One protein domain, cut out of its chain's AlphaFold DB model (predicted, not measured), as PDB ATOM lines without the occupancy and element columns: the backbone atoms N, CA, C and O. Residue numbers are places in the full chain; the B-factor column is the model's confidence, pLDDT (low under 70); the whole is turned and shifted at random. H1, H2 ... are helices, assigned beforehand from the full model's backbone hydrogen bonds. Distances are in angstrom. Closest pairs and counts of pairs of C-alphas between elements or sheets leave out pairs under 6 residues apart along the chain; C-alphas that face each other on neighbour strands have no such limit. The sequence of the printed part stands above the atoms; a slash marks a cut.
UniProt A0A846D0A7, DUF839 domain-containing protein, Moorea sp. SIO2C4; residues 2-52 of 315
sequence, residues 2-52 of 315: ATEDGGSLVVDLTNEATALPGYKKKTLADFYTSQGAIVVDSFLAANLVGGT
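This is residues 2 to 52 of the 315 residues of the protein "DUF839 domain-containing protein" of Moorea sp. SIO2C4 (UniProt A0A846D0A7). With little regular structure, the printed part is mostly loop, swinging in a wide, open arc: a free tail, residues 2 to 8, leads to the small turn H1, then a long link runs to H2, and H3 folds back toward the tail's side. The printed part has 51 residues, 17 in three named helices, H1, H2, H3 in order, and no named strand; the class is all helix. It is loose, radius of gyration of the C-alphas 13.5 A, and only just flat, spanning 39 by 26 by 12 A.

H1, residues 16 to 19, is apart from H2, residues 35 to 40, and from H3, residues 42 to 48. H2 and H3 are close but not clearly touching; their closest C-alphas, of Ile 38 and Ala 45, are 6.2 A apart. Their lines are only just about perpendicular, at 71 degrees. In H2 and H3 every O i to N i+4 pair is within hydrogen-bond range; H1 is too short for such a pair.

H1 begins at C-alpha 16 (127.287, 103.919, 169.269). H2 is 8.8 A long. H3, 9.7 A, ends at C-alpha 48 (135.636, 111.296, 165.842).

The C-alphas farthest apart, of Glu 4 and Thr 33, are 39.5 A apart. The printed part has no cut. The link H1 to H2 is long, H2 to H3 tight. Residues 2 to 4, 6 to 15 and 17 have pLDDT under 70.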
ATOM      1  N   ALA A   2     112.600 113.827 156.289       34.44
ATOM      2  CA  ALA A   2     113.161 115.043 155.711       34.44
ATOM      3  C   ALA A   2     113.344 116.042 156.858       34.44
ATOM      4  O   ALA A   2     112.414 116.246 157.639       34.44
ATOM      5  N   THR A   3     114.549 116.567 157.040       48.72
ATOM      6  CA  THR A   3     114.762 117.658 157.988       48.72
ATOM      7  C   THR A   3     114.190 118.922 157.366       48.72
ATOM      8  O   THR A   3     114.578 119.288 156.258       48.72
ATOM      9  N   GLU A   4     113.248 119.560 158.057       61.50
ATOM     10  CA  GLU A   4     112.870 120.940 157.758       61.50
ATOM     11  C   GLU A   4     114.107 121.826 157.959       61.50
ATOM     12  O   GLU A   4     114.882 121.620 158.905       61.50
ATOM     13  N   ASP A   5     114.311 122.790 157.062       71.62
ATOM     14  CA  ASP A   5     115.369 123.787 157.195       71.62
ATOM     15  C   ASP A   5     115.333 124.417 158.595       71.62
ATOM     16  O   ASP A   5     114.284 124.821 159.101       71.62
ATOM     17  N   GLY A   6     116.493 124.482 159.247       64.56
ATOM     18  CA  GLY A   6     116.627 125.097 160.568       64.56
ATOM     19  C   GLY A   6     116.418 124.163 161.752       64.56
ATOM     20  O   GLY A   6     116.508 124.623 162.893       64.56
ATOM     21  N   GLY A   7     116.204 122.866 161.515       63.66
ATOM     22  CA  GLY A   7     116.223 121.846 162.562       63.66
ATOM     23  C   GLY A   7     117.628 121.576 163.118       63.66
ATOM     24  O   GLY A   7     118.629 121.641 162.403       63.66
ATOM     25  N   SER A   8     117.713 121.222 164.403       64.31
ATOM     26  CA  SER A   8     118.929 120.644 164.984       64.31
ATOM     27  C   SER A   8     118.999 119.158 164.647       64.31
ATOM     28  O   SER A   8     118.057 118.419 164.950       64.31
ATOM     29  N   LEU A   9     120.121 118.697 164.097       62.47
ATOM     30  CA  LEU A   9     120.366 117.265 164.020       62.47
ATOM     31  C   LEU A   9     120.821 116.776 165.398       62.47
ATOM     32  O   LEU A   9     121.954 117.016 165.809       62.47
ATOM     33  N   VAL A  10     119.925 116.124 166.139       61.94
ATOM     34  CA  VAL A  10     120.322 115.462 167.384       61.94
ATOM     35  C   VAL A  10     121.273 114.331 167.009       61.94
ATOM     36  O   VAL A  10     120.904 113.441 166.242       61.94
ATOM     37  N   VAL A  11     122.499 114.378 167.534       62.22
ATOM     38  CA  VAL A  11     123.455 113.275 167.406       62.22
ATOM     39  C   VAL A  11     122.851 112.060 168.107       62.22
ATOM     40  O   VAL A  11     122.745 112.021 169.333       62.22
ATOM     41  N   ASP A  12     122.401 111.091 167.315       64.56
ATOM     42  CA  ASP A  12     121.826 109.851 167.818       64.56
ATOM     43  C   ASP A  12     122.943 108.859 168.171       64.56
ATOM     44  O   ASP A  12     123.581 108.269 167.300       64.56
ATOM     45  N   LEU A  13     123.164 108.665 169.471       69.12
ATOM     46  CA  LEU A  13     124.143 107.714 170.003       69.12
ATOM     47  C   LEU A  13     123.555 106.311 170.222       69.12
ATOM     48  O   LEU A  13     124.241 105.437 170.755       69.12
ATOM     49  N   THR A  14     122.303 106.055 169.817       69.12
ATOM     50  CA  THR A  14     121.604 104.776 170.057       69.12
ATOM     51  C   THR A  14     122.395 103.576 169.533       69.12
ATOM     52  O   THR A  14     122.435 102.530 170.182       69.12
ATOM     53  N   ASN A  15     123.099 103.743 168.409       65.38
ATOM     54  CA  ASN A  15     123.915 102.689 167.802       65.38
ATOM     55  C   ASN A  15     125.411 102.782 168.134       65.38
ATOM     56  O   ASN A  15     126.172 101.922 167.703       65.38
ATOM     57  N   GLU A  16     125.863 103.764 168.920       70.69
ATOM     58  CA  GLU A  16     127.287 103.919 169.269       70.69
ATOM     59  C   GLU A  16     127.835 102.642 169.934       70.69
ATOM     60  O   GLU A  16     128.931 102.174 169.630       70.69
ATOM     61  N   ALA A  17     127.025 102.012 170.792       63.66
ATOM     62  CA  ALA A  17     127.406 100.803 171.517       63.66
ATOM     63  C   ALA A  17     127.570  99.553 170.629       63.66
ATOM     64  O   ALA A  17     128.252  98.619 171.048       63.66
ATOM     65  N   THR A  18     126.942  99.513 169.451       74.56
ATOM     66  CA  THR A  18     126.949  98.350 168.543       74.56
ATOM     67  C   THR A  18     127.786  98.594 167.293       74.56
ATOM     68  O   THR A  18     128.503  97.694 166.866       74.56
ATOM     69  N   ALA A  19     127.741  99.803 166.732       71.56
ATOM     70  CA  ALA A  19     128.488 100.181 165.538       71.56
ATOM     71  C   ALA A  19     129.938 100.593 165.846       71.56
ATOM     72  O   ALA A  19     130.818 100.356 165.024       71.56
ATOM     73  N   LEU A  20     130.203 101.191 167.019       76.81
ATOM     74  CA  LEU A  20     131.495 101.804 167.361       76.81
ATOM     75  C   LEU A  20     131.914 101.547 168.830       76.81
ATOM     76  O   LEU A  20     132.235 102.482 169.566       76.81
ATOM     77  N   PRO A  21     131.985 100.283 169.299       78.69
ATOM     78  CA  PRO A  21     132.216  99.973 170.716       78.69
ATOM     79  C   PRO A  21     133.541 100.520 171.279       78.69
ATOM     80  O   PRO A  21     133.614 100.818 172.470       78.69
ATOM     81  N   GLY A  22     134.573 100.684 170.441       82.44
ATOM     82  CA  GLY A  22     135.864 101.269 170.832       82.44
ATOM     83  C   GLY A  22     135.840 102.785 171.068       82.44
ATOM     84  O   GLY A  22     136.759 103.304 171.695       82.44
ATOM     85  N   TYR A  23     134.790 103.473 170.612       80.88
ATOM     86  CA  TYR A  23     134.621 104.927 170.722       80.88
ATOM     87  C   TYR A  23     133.734 105.343 171.895       80.88
ATOM     88  O   TYR A  23     133.737 106.499 172.313       80.88
ATOM     89  N   LYS A  24     133.023 104.387 172.492       80.12
ATOM     90  CA  LYS A  24     132.078 104.652 173.570       80.12
ATOM     91  C   LYS A  24     132.748 105.329 174.768       80.12
ATOM     92  O   LYS A  24     133.677 104.778 175.361       80.12
ATOM     93  N   LYS A  25     132.188 106.472 175.191       81.56
ATOM     94  CA  LYS A  25     132.688 107.294 176.318       81.56
ATOM     95  C   LYS A  25     134.149 107.733 176.149       81.56
ATOM     96  O   LYS A  25     134.829 107.981 177.146       81.56
ATOM     97  N   LYS A  26     134.636 107.789 174.912       88.06
ATOM     98  CA  LYS A  26     135.956 108.317 174.595       88.06
ATOM     99  C   LYS A  26     135.880 109.811 174.338       88.06
ATOM    100  O   LYS A  26     134.842 110.360 173.985       88.06
ATOM    101  N   THR A  27     137.008 110.461 174.545       91.44
ATOM    102  CA  THR A  27     137.251 111.855 174.195       91.44
ATOM    103  C   THR A  27     138.375 111.907 173.170       91.44
ATOM    104  O   THR A  27     139.082 110.920 172.968       91.44
ATOM    105  N   LEU A  28     138.616 113.067 172.557       93.25
ATOM    106  CA  LEU A  28     139.775 113.226 171.672       93.25
ATOM    107  C   LEU A  28     141.108 112.915 172.378       93.25
ATOM    108  O   LEU A  28     142.029 112.425 171.735       93.25
ATOM    109  N   ALA A  29     141.206 113.115 173.697       94.94
ATOM    110  CA  ALA A  29     142.414 112.807 174.468       94.94
ATOM    111  C   ALA A  29     142.723 111.300 174.564       94.94
ATOM    112  O   ALA A  29     143.846 110.926 174.889       94.94
ATOM    113  N   ASP A  30     141.755 110.424 174.270       94.50
ATOM    114  CA  ASP A  30     142.002 108.984 174.164       94.50
ATOM    115  C   ASP A  30     142.704 108.596 172.849       94.50
ATOM    116  O   ASP A  30     143.289 107.515 172.770       94.50
ATOM    117  N   PHE A  31     142.640 109.455 171.825       94.25
ATOM    118  CA  PHE A  31     143.173 109.199 170.480       94.25
ATOM    119  C   PHE A  31     144.371 110.089 170.131       94.25
ATOM    120  O   PHE A  31     145.222 109.696 169.336       94.25
ATOM    121  N   TYR A  32     144.472 111.263 170.755       96.94
ATOM    122  CA  TYR A  32     145.507 112.253 170.486       96.94
ATOM    123  C   TYR A  32     146.325 112.569 171.736       96.94
ATOM    124  O   TYR A  32     145.796 112.786 172.822       96.94
ATOM    125  N   THR A  33     147.643 112.665 171.565       96.88
ATOM    126  CA  THR A  33     148.595 112.923 172.659       96.88
ATOM    127  C   THR A  33     148.750 114.404 173.004       96.88
ATOM    128  O   THR A  33     149.356 114.737 174.022       96.88
ATOM    129  N   SER A  34     148.250 115.312 172.160       97.44
ATOM    130  CA  SER A  34     148.329 116.760 172.374       97.44
ATOM    131  C   SER A  34     147.315 117.525 171.523       97.44
ATOM    132  O   SER A  34     146.855 117.031 170.493       97.44
ATOM    133  N   GLN A  35     147.049 118.781 171.894       97.00
ATOM    134  CA  GLN A  35     146.250 119.701 171.077       97.00
ATOM    135  C   GLN A  35     146.872 119.944 169.693       97.00
ATOM    136  O   GLN A  35     146.152 120.085 168.712       97.00
ATOM    137  N   GLY A  36     148.207 119.969 169.598       98.12
ATOM    138  CA  GLY A  36     148.901 120.139 168.320       98.12
ATOM    139  C   GLY A  36     148.606 118.996 167.348       98.12
ATOM    140  O   GLY A  36     148.368 119.248 166.172       98.12
ATOM    141  N   ALA A  37     148.540 117.758 167.851       97.75
ATOM    142  CA  ALA A  37     148.159 116.605 167.039       97.75
ATOM    143  C   ALA A  37     146.713 116.717 166.529       97.75
ATOM    144  O   ALA A  37     146.470 116.436 165.362       97.75
ATOM    145  N   ILE A  38     145.785 117.205 167.364       97.19
ATOM    146  CA  ILE A  38     144.386 117.439 166.967       97.19
ATOM    147  C   ILE A  38     144.301 118.465 165.834       97.19
ATOM    148  O   ILE A  38     143.599 118.230 164.863       97.19
ATOM    149  N   VAL A  39     145.019 119.589 165.931       97.00
ATOM    150  CA  VAL A  39     144.962 120.638 164.897       97.00
ATOM    151  C   VAL A  39     145.559 120.150 163.573       97.00
ATOM    152  O   VAL A  39     144.991 120.420 162.517       97.00
ATOM    153  N   VAL A  40     146.662 119.396 163.615       97.44
ATOM    154  CA  VAL A  40     147.262 118.791 162.412       97.44
ATOM    155  C   VAL A  40     146.325 117.763 161.773       97.44
ATOM    156  O   VAL A  40     146.255 117.686 160.551       97.44
ATOM    157  N   ASP A  41     145.580 117.014 162.585       96.88
ATOM    158  CA  ASP A  41     144.678 115.946 162.144       96.88
ATOM    159  C   ASP A  41     143.192 116.331 162.278       96.88
ATOM    160  O   ASP A  41     142.331 115.513 162.616       96.88
ATOM    161  N   SER A  42     142.879 117.610 162.036       95.81
ATOM    162  CA  SER A  42     141.551 118.182 162.309       95.81
ATOM    163  C   SER A  42     140.425 117.445 161.582       95.81
ATOM    164  O   SER A  42     139.330 117.326 162.124       95.81
ATOM    165  N   PHE A  43     140.685 116.920 160.380       92.56
ATOM    166  CA  PHE A  43     139.701 116.159 159.610       92.56
ATOM    167  C   PHE A  43     139.288 114.860 160.320       92.56
ATOM    168  O   PHE A  43     138.098 114.621 160.533       92.56
ATOM    169  N   LEU A  44     140.248 114.027 160.737       91.88
ATOM    170  CA  LEU A  44     139.928 112.785 161.444       91.88
ATOM    171  C   LEU A  44     139.376 113.078 162.841       91.88
ATOM    172  O   LEU A  44     138.394 112.456 163.241       91.88
ATOM    173  N   ALA A  45     139.911 114.080 163.545       93.88
ATOM    174  CA  ALA A  45     139.376 114.507 164.834       93.88
ATOM    175  C   ALA A  45     137.912 114.983 164.734       93.88
ATOM    176  O   ALA A  45     137.104 114.644 165.600       93.88
ATOM    177  N   ALA A  46     137.544 115.712 163.672       91.75
ATOM    178  CA  ALA A  46     136.165 116.127 163.408       91.75
ATOM    179  C   ALA A  46     135.235 114.924 163.181       91.75
ATOM    180  O   ALA A  46     134.132 114.886 163.731       91.75
ATOM    181  N   ASN A  47     135.697 113.904 162.449       87.56
ATOM    182  CA  ASN A  47     134.954 112.652 162.289       87.56
ATOM    183  C   ASN A  47     134.735 111.943 163.637       87.56
ATOM    184  O   ASN A  47     133.637 111.458 163.901       87.56
ATOM    185  N   LEU A  48     135.742 111.930 164.521       87.38
ATOM    186  CA  LEU A  48     135.636 111.296 165.842       87.38
ATOM    187  C   LEU A  48     134.595 111.946 166.755       87.38
ATOM    188  O   LEU A  48     133.966 111.249 167.548       87.38
ATOM    189  N   VAL A  49     134.406 113.263 166.655       86.25
ATOM    190  CA  VAL A  49     133.387 113.983 167.438       86.25
ATOM    191  C   VAL A  49     132.009 113.991 166.768       86.25
ATOM    192  O   VAL A  49     131.087 114.613 167.290       86.25
ATOM    193  N   GLY A  50     131.853 113.297 165.635       83.50
ATOM    194  CA  GLY A  50     130.589 113.199 164.907       83.50
ATOM    195  C   GLY A  50     130.235 114.459 164.116       83.50
ATOM    196  O   GLY A  50     129.055 114.789 164.001       83.50
ATOM    197  N   GLY A  51     131.236 115.179 163.597       87.81
ATOM    198  CA  GLY A  51     131.018 116.318 162.708       87.81
ATOM    199  C   GLY A  51     130.169 115.934 161.492       87.81
ATOM    200  O   GLY A  51     130.319 114.848 160.935       87.81
ATOM    201  N   THR A  52     129.259 116.818 161.085       88.88
ATOM    202  CA  THR A  52     128.404 116.597 159.914       88.88
ATOM    203  C   THR A  52     129.245 116.620 158.632       88.88
ATOM    204  O   THR A  52     129.870 117.646 158.355       88.88
TER     205      THR A  52